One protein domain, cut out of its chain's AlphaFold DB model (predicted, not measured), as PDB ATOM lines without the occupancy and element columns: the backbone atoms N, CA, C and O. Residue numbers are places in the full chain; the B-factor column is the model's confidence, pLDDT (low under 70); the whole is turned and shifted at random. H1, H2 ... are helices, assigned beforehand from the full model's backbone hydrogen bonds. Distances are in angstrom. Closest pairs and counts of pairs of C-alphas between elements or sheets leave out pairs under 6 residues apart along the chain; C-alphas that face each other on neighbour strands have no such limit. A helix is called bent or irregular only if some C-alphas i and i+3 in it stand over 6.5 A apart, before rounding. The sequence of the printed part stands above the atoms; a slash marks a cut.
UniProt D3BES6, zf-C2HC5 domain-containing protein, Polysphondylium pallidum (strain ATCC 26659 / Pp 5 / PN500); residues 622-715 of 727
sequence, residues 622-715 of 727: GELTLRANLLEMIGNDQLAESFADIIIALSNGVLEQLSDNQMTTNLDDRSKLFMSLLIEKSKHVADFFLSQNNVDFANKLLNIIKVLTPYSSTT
ATOM      1  N   GLY A 622     129.336 154.334 125.140       86.69
ATOM      2  CA  GLY A 622     130.764 154.106 124.906       86.69
ATOM      3  C   GLY A 622     131.239 152.731 125.371       86.69
ATOM      4  O   GLY A 622     132.060 152.116 124.703       86.69
ATOM      5  N   GLU A 623     130.667 152.201 126.453       89.00
ATOM      6  CA  GLU A 623     131.030 150.892 127.007       89.00
ATOM      7  C   GLU A 623     130.558 149.714 126.131       89.00
ATOM      8  O   GLU A 623     131.281 148.732 125.944       89.00
ATOM      9  N   LEU A 624     129.355 149.817 125.550       89.19
ATOM     10  CA  LEU A 624     128.806 148.801 124.644       89.19
ATOM     11  C   LEU A 624     129.469 148.875 123.264       89.19
ATOM     12  O   LEU A 624     129.839 147.848 122.698       89.19
ATOM     13  N   THR A 625     129.673 150.092 122.756       90.69
ATOM     14  CA  THR A 625     130.408 150.355 121.514       90.69
ATOM     15  C   THR A 625     131.864 149.886 121.618       90.69
ATOM     16  O   THR A 625     132.361 149.266 120.683       90.69
ATOM     17  N   LEU A 626     132.535 150.067 122.763       91.50
ATOM     18  CA  LEU A 626     133.873 149.515 122.993       91.50
ATOM     19  C   LEU A 626     133.891 147.986 122.861       91.50
ATOM     20  O   LEU A 626     134.693 147.456 122.094       91.50
ATOM     21  N   ARG A 627     132.999 147.272 123.567       92.56
ATOM     22  CA  ARG A 627     132.937 145.799 123.499       92.56
ATOM     23  C   ARG A 627     132.612 145.297 122.090       92.56
ATOM     24  O   ARG A 627     133.240 144.341 121.644       92.56
ATOM     25  N   ALA A 628     131.710 145.965 121.367       90.38
ATOM     26  CA  ALA A 628     131.398 145.630 119.976       90.38
ATOM     27  C   ALA A 628     132.618 145.791 119.046       90.38
ATOM     28  O   ALA A 628     132.938 144.872 118.295       90.38
ATOM     29  N   ASN A 629     133.340 146.914 119.141       88.94
ATOM     30  CA  ASN A 629     134.508 147.180 118.297       88.94
ATOM     31  C   ASN A 629     135.656 146.213 118.599       88.94
ATOM     32  O   ASN A 629     136.303 145.714 117.683       88.94
ATOM     33  N   LEU A 630     135.900 145.910 119.877       91.62
ATOM     34  CA  LEU A 630     136.923 144.943 120.269       91.62
ATOM     35  C   LEU A 630     136.577 143.522 119.820       91.62
ATOM     36  O   LEU A 630     137.474 142.798 119.395       91.62
ATOM     37  N   LEU A 631     135.298 143.135 119.851       92.06
ATOM     38  CA  LEU A 631     134.844 141.853 119.313       92.06
ATOM     39  C   LEU A 631     135.078 141.768 117.797       92.06
ATOM     40  O   LEU A 631     135.642 140.780 117.333       92.06
ATOM     41  N   GLU A 632     134.726 142.808 117.036       88.38
ATOM     42  CA  GLU A 632     134.982 142.872 115.587       88.38
ATOM     43  C   GLU A 632     136.488 142.846 115.257       88.38
ATOM     44  O   GLU A 632     136.902 142.192 114.302       88.38
ATOM     45  N   MET A 633     137.323 143.502 116.070       85.00
ATOM     46  CA  MET A 633     138.778 143.565 115.877       85.00
ATOM     47  C   MET A 633     139.537 142.294 116.292       85.00
ATOM     48  O   MET A 633     140.626 142.056 115.770       85.00
ATOM     49  N   ILE A 634     139.023 141.515 117.251       88.75
ATOM     50  CA  ILE A 634     139.740 140.374 117.858       88.75
ATOM     51  C   ILE A 634     139.140 139.020 117.450       88.75
ATOM     52  O   ILE A 634     139.865 138.029 117.384       88.75
ATOM     53  N   GLY A 635     137.833 138.948 117.176       88.25
ATOM     54  CA  GLY A 635     137.145 137.702 116.821       88.25
ATOM     55  C   GLY A 635     137.046 136.674 117.958       88.25
ATOM     56  O   GLY A 635     136.847 135.490 117.690       88.25
ATOM     57  N   ASN A 636     137.213 137.097 119.216       91.81
ATOM     58  CA  ASN A 636     137.101 136.249 120.406       91.81
ATOM     59  C   ASN A 636     136.410 137.017 121.543       91.81
ATOM     60  O   ASN A 636     136.997 137.929 122.128       91.81
ATOM     61  N   ASP A 637     135.185 136.606 121.863       91.75
ATOM     62  CA  ASP A 637     134.282 137.188 122.858       91.75
ATOM     63  C   ASP A 637     134.950 137.391 124.227       91.75
ATOM     64  O   ASP A 637     134.981 138.505 124.745       91.75
ATOM     65  N   GLN A 638     135.542 136.332 124.791       91.94
ATOM     66  CA  GLN A 638     136.137 136.348 126.135       91.94
ATOM     67  C   GLN A 638     137.350 137.280 126.215       91.94
ATOM     68  O   GLN A 638     137.592 137.925 127.240       91.94
ATOM     69  N   LEU A 639     138.124 137.355 125.132       92.81
ATOM     70  CA  LEU A 639     139.308 138.200 125.053       92.81
ATOM     71  C   LEU A 639     138.939 139.672 124.813       92.81
ATOM     72  O   LEU A 639     139.541 140.554 125.421       92.81
ATOM     73  N   ALA A 640     137.921 139.936 123.988       92.12
ATOM     74  CA  ALA A 640     137.370 141.269 123.766       92.12
ATOM     75  C   ALA A 640     136.699 141.836 125.030       92.12
ATOM     76  O   ALA A 640     136.932 142.994 125.372       92.12
ATOM     77  N   GLU A 641     135.936 141.021 125.765       92.81
ATOM     78  CA  GLU A 641     135.371 141.377 127.073       92.81
ATOM     79  C   GLU A 641     136.483 141.666 128.093       92.81
ATOM     80  O   GLU A 641     136.492 142.725 128.721       92.81
ATOM     81  N   SER A 642     137.477 140.776 128.194       93.38
ATOM     82  CA  SER A 642     138.628 140.968 129.085       93.38
ATOM     83  C   SER A 642     139.412 142.243 128.771       93.38
ATOM     84  O   SER A 642     139.867 142.920 129.690       93.38
ATOM     85  N   PHE A 643     139.551 142.596 127.492       92.19
ATOM     86  CA  PHE A 643     140.237 143.812 127.067       92.19
ATOM     87  C   PHE A 643     139.405 145.078 127.306       92.19
ATOM     88  O   PHE A 643     139.948 146.072 127.790       92.19
ATOM     89  N   ALA A 644     138.093 145.037 127.055       91.69
ATOM     90  CA  ALA A 644     137.196 146.139 127.389       91.69
ATOM     91  C   ALA A 644     137.243 146.459 128.887       91.69
ATOM     92  O   ALA A 644     137.405 147.618 129.255       91.69
ATOM     93  N   ASP A 645     137.180 145.441 129.746       90.62
ATOM     94  CA  ASP A 645     137.211 145.622 131.198       90.62
ATOM     95  C   ASP A 645     138.538 146.221 131.691       90.62
ATOM     96  O   ASP A 645     138.532 147.035 132.617       90.62
ATOM     97  N   ILE A 646     139.672 145.882 131.058       89.94
ATOM     98  CA  ILE A 646     140.959 146.544 131.328       89.94
ATOM     99  C   ILE A 646     140.877 148.025 130.967       89.94
ATOM    100  O   ILE A 646     141.243 148.865 131.784       89.94
ATOM    101  N   ILE A 647     140.395 148.353 129.765       88.50
ATOM    102  CA  ILE A 647     140.273 149.745 129.314       88.50
ATOM    103  C   ILE A 647     139.379 150.519 130.281       88.50
ATOM    104  O   ILE A 647     139.824 151.519 130.825       88.50
ATOM    105  N   ILE A 648     138.184 150.014 130.589       87.81
ATOM    106  CA  ILE A 648     137.219 150.655 131.493       87.81
ATOM    107  C   ILE A 648     137.810 150.846 132.902       87.81
ATOM    108  O   ILE A 648     137.622 151.899 133.510       87.81
ATOM    109  N   ALA A 649     138.567 149.877 133.427       85.88
ATOM    110  CA  ALA A 649     139.271 150.029 134.702       85.88
ATOM    111  C   ALA A 649     140.333 151.147 134.657       85.88
ATOM    112  O   ALA A 649     140.458 151.921 135.607       85.88
ATOM    113  N   LEU A 650     141.068 151.273 133.548       83.44
ATOM    114  CA  LEU A 650     142.052 152.340 133.344       83.44
ATOM    115  C   LEU A 650     141.382 153.713 133.147       83.44
ATOM    116  O   LEU A 650     141.806 154.675 133.786       83.44
ATOM    117  N   SER A 651     140.304 153.802 132.358       81.06
ATOM    118  CA  SER A 651     139.501 155.021 132.159       81.06
ATOM    119  C   SER A 651     138.931 155.552 133.480       81.06
ATOM    120  O   SER A 651     138.912 156.758 133.717       81.06
ATOM    121  N   ASN A 652     138.522 154.650 134.380       82.81
ATOM    122  CA  ASN A 652     138.035 154.975 135.726       82.81
ATOM    123  C   ASN A 652     139.150 155.386 136.719       82.81
ATOM    124  O   ASN A 652     138.875 155.619 137.900       82.81
ATOM    125  N   GLY A 653     140.404 155.497 136.267       77.81
ATOM    126  CA  GLY A 653     141.514 156.045 137.050       77.81
ATOM    127  C   GLY A 653     142.083 155.099 138.109       77.81
ATOM    128  O   GLY A 653     142.604 155.565 139.122       77.81
ATOM    129  N   VAL A 654     141.984 153.777 137.917       81.44
ATOM    130  CA  VAL A 654     142.497 152.777 138.878       81.44
ATOM    131  C   VAL A 654     143.999 152.945 139.160       81.44
ATOM    132  O   VAL A 654     144.431 152.735 140.291       81.44
ATOM    133  N   LEU A 655     144.803 153.372 138.177       77.06
ATOM    134  CA  LEU A 655     146.236 153.631 138.388       77.06
ATOM    135  C   LEU A 655     146.482 154.936 139.154       77.06
ATOM    136  O   LEU A 655     147.302 154.969 140.068       77.06
ATOM    137  N   GLU A 656     145.749 155.996 138.817       76.56
ATOM    138  CA  GLU A 656     145.805 157.287 139.498       76.56
ATOM    139  C   GLU A 656     145.460 157.140 140.991       76.56
ATOM    140  O   GLU A 656     146.230 157.591 141.842       76.56
ATOM    141  N   GLN A 657     144.382 156.412 141.316       74.00
ATOM    142  CA  GLN A 657     143.947 156.126 142.692       74.00
ATOM    143  C   GLN A 657     145.002 155.374 143.526       74.00
ATOM    144  O   GLN A 657     145.112 155.600 144.733       74.00
ATOM    145  N   LEU A 658     145.802 154.506 142.895       72.31
ATOM    146  CA  LEU A 658     146.928 153.819 143.542       72.31
ATOM    147  C   LEU A 658     148.170 154.721 143.684       72.31
ATOM    148  O   LEU A 658     148.985 154.503 144.579       72.31
ATOM    149  N   SER A 659     148.320 155.742 142.833       64.00
ATOM    150  CA  SER A 659     149.494 156.629 142.816       64.00
ATOM    151  C   SER A 659     149.456 157.765 143.850       64.00
ATOM    152  O   SER A 659     150.509 158.183 144.335       64.00
ATOM    153  N   ASP A 660     148.264 158.221 144.249       57.62
ATOM    154  CA  ASP A 660     148.056 159.388 145.133       57.62
ATOM    155  C   ASP A 660     148.396 159.143 146.627       57.62
ATOM    156  O   ASP A 660     148.091 159.965 147.492       57.62
ATOM    157  N   ASN A 661     149.044 158.020 146.963       51.09
ATOM    158  CA  ASN A 661     149.468 157.600 148.314       51.09
ATOM    159  C   ASN A 661     148.360 157.484 149.390       51.09
ATOM    160  O   ASN A 661     148.662 157.119 150.526       51.09
ATOM    161  N   GLN A 662     147.086 157.747 149.074       49.69
ATOM    162  CA  GLN A 662     145.977 157.580 150.029       49.69
ATOM    163  C   GLN A 662     145.514 156.122 150.167       49.69
ATOM    164  O   GLN A 662     145.004 155.743 151.224       49.69
ATOM    165  N   MET A 663     145.771 155.276 149.162       50.91
ATOM    166  CA  MET A 663     145.680 153.821 149.302       50.91
ATOM    167  C   MET A 663     146.840 153.284 150.148       50.91
ATOM    168  O   MET A 663     147.832 152.749 149.652       50.91
ATOM    169  N   THR A 664     146.686 153.411 151.469       50.84
ATOM    170  CA  THR A 664     147.397 152.550 152.425       50.84
ATOM    171  C   THR A 664     147.098 151.077 152.116       50.84
ATOM    172  O   THR A 664     146.076 150.759 151.510       50.84
ATOM    173  N   THR A 665     147.947 150.152 152.563       55.66
ATOM    174  CA  THR A 665     147.863 148.715 152.227       55.66
ATOM    175  C   THR A 665     146.593 147.985 152.711       55.66
ATOM    176  O   THR A 665     146.414 146.807 152.404       55.66
ATOM    177  N   ASN A 666     145.675 148.674 153.398       59.28
ATOM    178  CA  ASN A 666     144.329 148.207 153.743       59.28
ATOM    179  C   ASN A 666     143.320 148.390 152.587       59.28
ATOM    180  O   ASN A 666     142.263 148.998 152.758       59.28
ATOM    181  N   LEU A 667     143.614 147.815 151.417       71.81
ATOM    182  CA  LEU A 667     142.559 147.492 150.449       71.81
ATOM    183  C   LEU A 667     141.637 146.426 151.055       71.81
ATOM    184  O   LEU A 667     142.116 145.487 151.695       71.81
ATOM    185  N   ASP A 668     140.329 146.526 150.834       80.69
ATOM    186  CA  ASP A 668     139.398 145.465 151.218       80.69
ATOM    187  C   ASP A 668     139.548 144.247 150.289       80.69
ATOM    188  O   ASP A 668     140.081 144.342 149.179       80.69
ATOM    189  N   ASP A 669     139.111 143.071 150.735       81.62
ATOM    190  CA  ASP A 669     139.369 141.831 149.991       81.62
ATOM    191  C   ASP A 669     138.622 141.771 148.649       81.62
ATOM    192  O   ASP A 669     139.093 141.115 147.718       81.62
ATOM    193  N   ARG A 670     137.527 142.534 148.490       83.38
ATOM    194  CA  ARG A 670     136.863 142.727 147.194       83.38
ATOM    195  C   ARG A 670     137.747 143.514 146.227       83.38
ATOM    196  O   ARG A 670     137.863 143.109 145.071       83.38
ATOM    197  N   SER A 671     138.392 144.592 146.677       82.81
ATOM    198  CA  SER A 671     139.334 145.338 145.835       82.81
ATOM    199  C   SER A 671     140.581 144.512 145.519       82.81
ATOM    200  O   SER A 671     141.003 144.496 144.366       82.81
ATOM    201  N   LYS A 672     141.131 143.751 146.478       83.50
ATOM    202  CA  LYS A 672     142.255 142.830 146.208       83.50
ATOM    203  C   LYS A 672     141.894 141.786 145.142       83.50
ATOM    204  O   LYS A 672     142.679 141.559 144.224       83.50
ATOM    205  N   LEU A 673     140.700 141.189 145.231       87.12
ATOM    206  CA  LEU A 673     140.187 140.232 144.245       87.12
ATOM    207  C   LEU A 673     139.996 140.877 142.862       87.12
ATOM    208  O   LEU A 673     140.357 140.273 141.852       87.12
ATOM    209  N   PHE A 674     139.490 142.113 142.808       88.75
ATOM    210  CA  PHE A 674     139.391 142.889 141.570       88.75
ATOM    211  C   PHE A 674     140.770 143.144 140.938       88.75
ATOM    212  O   PHE A 674     140.930 142.909 139.743       88.75
ATOM    213  N   MET A 675     141.782 143.534 141.724       88.12
ATOM    214  CA  MET A 675     143.155 143.701 141.221       88.12
ATOM    215  C   MET A 675     143.729 142.381 140.685       88.12
ATOM    216  O   MET A 675     144.342 142.373 139.620       88.12
ATOM    217  N   SER A 676     143.497 141.256 141.373       89.00
ATOM    218  CA  SER A 676     143.913 139.922 140.911       89.00
ATOM    219  C   SER A 676     143.282 139.550 139.564       89.00
ATOM    220  O   SER A 676     143.999 139.155 138.644       89.00
ATOM    221  N   LEU A 677     141.966 139.743 139.414       90.19
ATOM    222  CA  LEU A 677     141.238 139.482 138.166       90.19
ATOM    223  C   LEU A 677     141.682 140.419 137.029       90.19
ATOM    224  O   LEU A 677     141.822 139.992 135.884       90.19
ATOM    225  N   LEU A 678     141.944 141.692 137.336       89.88
ATOM    226  CA  LEU A 678     142.441 142.675 136.371       89.88
ATOM    227  C   LEU A 678     143.853 142.317 135.877       89.88
ATOM    228  O   LEU A 678     144.143 142.463 134.689       89.88
ATOM    229  N   ILE A 679     144.717 141.789 136.751       90.06
ATOM    230  CA  ILE A 679     146.040 141.251 136.390       90.06
ATOM    231  C   ILE A 679     145.915 140.003 135.508       90.06
ATOM    232  O   ILE A 679     146.659 139.873 134.539       90.06
ATOM    233  N   GLU A 680     145.001 139.085 135.828       91.81
ATOM    234  CA  GLU A 680     144.746 137.869 135.044       91.81
ATOM    235  C   GLU A 680     144.269 138.212 133.626       91.81
ATOM    236  O   GLU A 680     144.920 137.834 132.649       91.81
ATOM    237  N   LYS A 681     143.227 139.048 133.505       92.12
ATOM    238  CA  LYS A 681     142.759 139.591 132.220       92.12
ATOM    239  C   LYS A 681     143.889 140.294 131.458       92.12
ATOM    240  O   LYS A 681     144.073 140.047 130.267       92.12
ATOM    241  N   SER A 682     144.697 141.110 132.143       91.00
ATOM    242  CA  SER A 682     145.828 141.820 131.523       91.00
ATOM    243  C   SER A 682     146.899 140.886 130.961       91.00
ATOM    244  O   SER A 682     147.494 141.222 129.939       91.00
ATOM    245  N   LYS A 683     147.141 139.721 131.580       91.06
ATOM    246  CA  LYS A 683     148.076 138.713 131.051       91.06
ATOM    247  C   LYS A 683     147.544 138.105 129.759       91.06
ATOM    248  O   LYS A 683     148.228 138.187 128.748       91.06
ATOM    249  N   HIS A 684     146.304 137.613 129.755       91.00
ATOM    250  CA  HIS A 684     145.693 137.021 128.558       91.00
ATOM    251  C   HIS A 684     145.678 137.979 127.356       91.00
ATOM    252  O   HIS A 684     145.967 137.570 126.231       91.00
ATOM    253  N   VAL A 685     145.402 139.266 127.589       91.19
ATOM    254  CA  VAL A 685     145.441 140.290 126.533       91.19
ATOM    255  C   VAL A 685     146.881 140.612 126.107       91.19
ATOM    256  O   VAL A 685     147.140 140.744 124.909       91.19
ATOM    257  N   ALA A 686     147.843 140.679 127.034       89.69
ATOM    258  CA  ALA A 686     149.256 140.864 126.690       89.69
ATOM    259  C   ALA A 686     149.815 139.690 125.865       89.69
ATOM    260  O   ALA A 686     150.450 139.929 124.840       89.69
ATOM    261  N   ASP A 687     149.527 138.446 126.253       90.62
ATOM    262  CA  ASP A 687     149.964 137.230 125.555       90.62
ATOM    263  C   ASP A 687     149.395 137.160 124.127       90.62
ATOM    264  O   ASP A 687     150.115 136.830 123.179       90.62
ATOM    265  N   PHE A 688     148.133 137.565 123.935       91.12
ATOM    266  CA  PHE A 688     147.562 137.729 122.598       91.12
ATOM    267  C   PHE A 688     148.337 138.761 121.772       91.12
ATOM    268  O   PHE A 688     148.771 138.448 120.662       91.12
ATOM    269  N   PHE A 689     148.577 139.968 122.292       87.50
ATOM    270  CA  PHE A 689     149.298 140.993 121.531       87.50
ATOM    271  C   PHE A 689     150.777 140.646 121.287       87.50
ATOM    272  O   PHE A 689     151.302 141.018 120.236       87.50
ATOM    273  N   LEU A 690     151.420 139.856 122.157       88.12
ATOM    274  CA  LEU A 690     152.722 139.237 121.873       88.12
ATOM    275  C   LEU A 690     152.636 138.270 120.683       88.12
ATOM    276  O   LEU A 690     153.471 138.352 119.783       88.12
ATOM    277  N   SER A 691     151.609 137.411 120.618       87.62
ATOM    278  CA  SER A 691     151.401 136.498 119.475       87.62
ATOM    279  C   SER A 691     151.189 137.232 118.140       87.62
ATOM    280  O   SER A 691     151.554 136.716 117.087       87.62
ATOM    281  N   GLN A 692     150.656 138.459 118.188       84.00
ATOM    282  CA  GLN A 692     150.459 139.342 117.032       84.00
ATOM    283  C   GLN A 692     151.665 140.267 116.749       84.00
ATOM    284  O   GLN A 692     151.540 141.225 115.991       84.00
ATOM    285  N   ASN A 693     152.833 140.017 117.360       81.62
ATOM    286  CA  ASN A 693     154.045 140.852 117.285       81.62
ATOM    287  C   ASN A 693     153.874 142.322 117.740       81.62
ATOM    288  O   ASN A 693     154.762 143.146 117.515       81.62
ATOM    289  N   ASN A 694     152.786 142.675 118.432       82.06
ATOM    290  CA  ASN A 694     152.549 144.023 118.958       82.06
ATOM    291  C   ASN A 694     153.228 144.203 120.332       82.06
ATOM    292  O   ASN A 694     152.590 144.393 121.374       82.06
ATOM    293  N   VAL A 695     154.558 144.088 120.317       81.75
ATOM    294  CA  VAL A 695     155.420 144.025 121.505       81.75
ATOM    295  C   VAL A 695     155.339 145.300 122.352       81.75
ATOM    296  O   VAL A 695     155.302 145.210 123.576       81.75
ATOM    297  N   ASP A 696     155.240 146.481 121.737       77.56
ATOM    298  CA  ASP A 696     155.131 147.755 122.466       77.56
ATOM    299  C   ASP A 696     153.832 147.856 123.274       77.56
ATOM    300  O   ASP A 696     153.833 148.326 124.416       77.56
ATOM    301  N   PHE A 697     152.720 147.374 122.714       80.75
ATOM    302  CA  PHE A 697     151.437 147.361 123.409       80.75
ATOM    303  C   PHE A 697     151.411 146.330 124.542       80.75
ATOM    304  O   PHE A 697     151.009 146.648 125.665       80.75
ATOM    305  N   ALA A 698     151.929 145.124 124.292       84.31
ATOM    306  CA  ALA A 698     152.101 144.117 125.333       84.31
ATOM    307  C   ALA A 698     153.017 144.614 126.469       84.31
ATOM    308  O   ALA A 698     152.700 144.425 127.640       84.31
ATOM    309  N   ASN A 699     154.101 145.333 126.158       84.19
ATOM    310  CA  ASN A 699     154.982 145.944 127.158       84.19
ATOM    311  C   ASN A 699     154.265 146.991 128.029       84.19
ATOM    312  O   ASN A 699     154.525 147.051 129.234       84.19
ATOM    313  N   LYS A 700     153.339 147.783 127.468       82.94
ATOM    314  CA  LYS A 700     152.489 148.701 128.251       82.94
ATOM    315  C   LYS A 700     151.598 147.928 129.234       82.94
ATOM    316  O   LYS A 700     151.617 148.240 130.424       82.94
ATOM    317  N   LEU A 701     150.921 146.863 128.790       84.81
ATOM    318  CA  LEU A 701     150.120 145.988 129.667       84.81
ATOM    319  C   LEU A 701     150.968 145.279 130.740       84.81
ATOM    320  O   LEU A 701     150.591 145.247 131.910       84.81
ATOM    321  N   LEU A 702     152.156 144.781 130.389       86.00
ATOM    322  CA  LEU A 702     153.097 144.175 131.337       86.00
ATOM    323  C   LEU A 702     153.616 145.179 132.376       86.00
ATOM    324  O   LEU A 702     153.919 144.790 133.503       86.00
ATOM    325  N   ASN A 703     153.705 146.469 132.043       84.31
ATOM    326  CA  ASN A 703     154.024 147.516 133.016       84.31
ATOM    327  C   ASN A 703     152.836 147.831 133.939       84.31
ATOM    328  O   ASN A 703     153.042 147.975 135.142       84.31
ATOM    329  N   ILE A 704     151.604 147.833 133.419       81.81
ATOM    330  CA  ILE A 704     150.378 147.943 134.228       81.81
ATOM    331  C   ILE A 704     150.298 146.782 135.237       81.81
ATOM    332  O   ILE A 704     150.133 147.019 136.432       81.81
ATOM    333  N   ILE A 705     150.545 145.539 134.803       85.00
ATOM    334  CA  ILE A 705     150.603 144.359 135.688       85.00
ATOM    335  C   ILE A 705     151.614 144.552 136.832       85.00
ATOM    336  O   ILE A 705     151.294 144.245 137.982       85.00
ATOM    337  N   LYS A 706     152.811 145.095 136.559       84.88
ATOM    338  CA  LYS A 706     153.826 145.372 137.601       84.88
ATOM    339  C   LYS A 706     153.336 146.386 138.640       84.88
ATOM    340  O   LYS A 706     153.653 146.222 139.814       84.88
ATOM    341  N   VAL A 707     152.568 147.399 138.228       82.69
ATOM    342  CA  VAL A 707     151.990 148.413 139.133       82.69
ATOM    343  C   VAL A 707     150.854 147.833 139.982       82.69
ATOM    344  O   VAL A 707     150.758 148.157 141.162       82.69
ATOM    345  N   LEU A 708     150.026 146.944 139.423       82.75
ATOM    346  CA  LEU A 708     148.905 146.321 140.141       82.75
ATOM    347  C   LEU A 708     149.335 145.183 141.085       82.75
ATOM    348  O   LEU A 708     148.688 144.957 142.107       82.75
ATOM    349  N   THR A 709     150.420 144.465 140.773       84.12
ATOM    350  CA  THR A 709     150.850 143.254 141.508       84.12
ATOM    351  C   THR A 709     150.938 143.427 143.040       84.12
ATOM    352  O   THR A 709     150.405 142.557 143.735       84.12
ATOM    353  N   PRO A 710     151.508 144.514 143.606       82.12
ATOM    354  CA  PRO A 710     151.586 144.720 145.061       82.12
ATOM    355  C   PRO A 710     150.234 144.831 145.785       82.12
ATOM    356  O   PRO A 710     150.192 144.737 147.009       82.12
ATOM    357  N   TYR A 711     149.144 145.040 145.044       78.19
ATOM    358  CA  TYR A 711     147.790 145.269 145.555       78.19
ATOM    359  C   TYR A 711     146.853 144.063 145.350       78.19
ATOM    360  O   TYR A 711     145.664 144.129 145.667       78.19
ATOM    361  N   SER A 712     147.384 142.960 144.813       77.56
ATOM    362  CA  SER A 712     146.649 141.724 144.519       77.56
ATOM    363  C   SER A 712     146.631 140.736 145.693       77.56
ATOM    364  O   SER A 712     147.459 140.793 146.603       77.56
ATOM    365  N   SER A 713     145.683 139.799 145.676       67.12
ATOM    366  CA  SER A 713     145.655 138.672 146.615       67.12
ATOM    367  C   SER A 713     146.683 137.606 146.219       67.12
ATOM    368  O   SER A 713     146.597 137.035 145.133       67.12
ATOM    369  N   THR A 714     147.620 137.263 147.109       51.50
ATOM    370  CA  THR A 714     148.637 136.221 146.866       51.50
ATOM    371  C   THR A 714     148.064 134.802 146.974       51.50
ATOM    372  O   THR A 714     148.402 134.041 147.879       51.50
ATOM    373  N   THR A 715     147.188 134.426 146.044       39.88
ATOM    374  CA  THR A 715     146.603 133.082 145.921       39.88
ATOM    375  C   THR A 715     147.419 132.200 144.977       39.88
ATOM    376  O   THR A 715     146.970 131.814 143.901       39.88
TER     377      THR A 715
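AT A GLANCE: This is residues 622 to 715 of the 727 residues of the protein "zf-C2HC5 domain-containing protein" of Polysphondylium pallidum (strain ATCC 26659 / Pp 5 / PN500) (UniProt D3BES6). The long helix H4 forms the middle, with H5 folded back along it as a close helical hairpin, while H2 crosses H4 elsewhere and H1 packs on H2 in a second, more open V-shaped hairpin. The short helix H3 follows H2 and comes near H5 without clearly touching it, and a loop of residues 660 to 668 leads back to H4. The 94 printed residues include five named helices, in the order H1, H2, H3, H4, H5, and no named strand; the class is all helix. The whole is compact, with a radius of gyration of the C-alphas of 13.8 A and spans of 40 by 27 by 25 A.

HOW THE PARTS SIT: H4, residues 669 to 691, touches H5, residues 695 to 711, at a shallow tilt of 17 degrees, opposite ways, as a helical hairpin; the closest C-alphas, those of Ala 686 and Ala 698, are 4.5 A apart. With residues 678 to 685 alone, H4 also touches H2, residues 637 to 651. These two run opposite ways at a steep tilt of 61 degrees, and their closest C-alphas, those of Ser 642 and Lys 681, are 5.4 A apart. H1, residues 622 to 634, forms a helical hairpin with H2 and touches it at a steep tilt of 44 degrees; the closest C-alphas are those of Leu 630 and Ala 640, 5.1 A apart. H3, residues 654 to 659, meets H2 only through their link, and is close to H5 but not clearly touching, with the C-alphas of Leu 655 and Val 707 closest at 7.8 A. H1 is apart from H3, H4 and H5, H2 is apart from H5, and H3 is apart from H4. The helix packing is mostly crossed, but only just: of 3 touching pairs, 1 is at a shallow tilt. In H1, H2, H3 and H4 every O i to N i+4 pair is within hydrogen-bond range, and in H5 11 of 13 are.

IN THESE COORDINATES: H4 measures 33.2 A from its first to its last C-alpha, beginning at C-alpha 669 (139.369, 141.831, 149.991). H5 measures 25.3 A and ends at C-alpha 711 (147.790, 145.269, 145.555); it is irregular, but only just, with C-alphas 707 and 710 7.0 A apart. H2 measures 20.8 A, H1 17.9 A and H3 8.9 A. H1 begins at C-alpha 622 (130.764, 154.106, 124.906).

THE WHOLE: The two C-alphas farthest apart, those of Glu 632 and Thr 664, are 40.1 A apart. The printed part has no cut and no long link; the link from H3 to H4, 9 residues, is short, and the other three are tight. The mean pLDDT of the printed part is 82.5, and residues 659 to 666 and 713 to 715 are under 70.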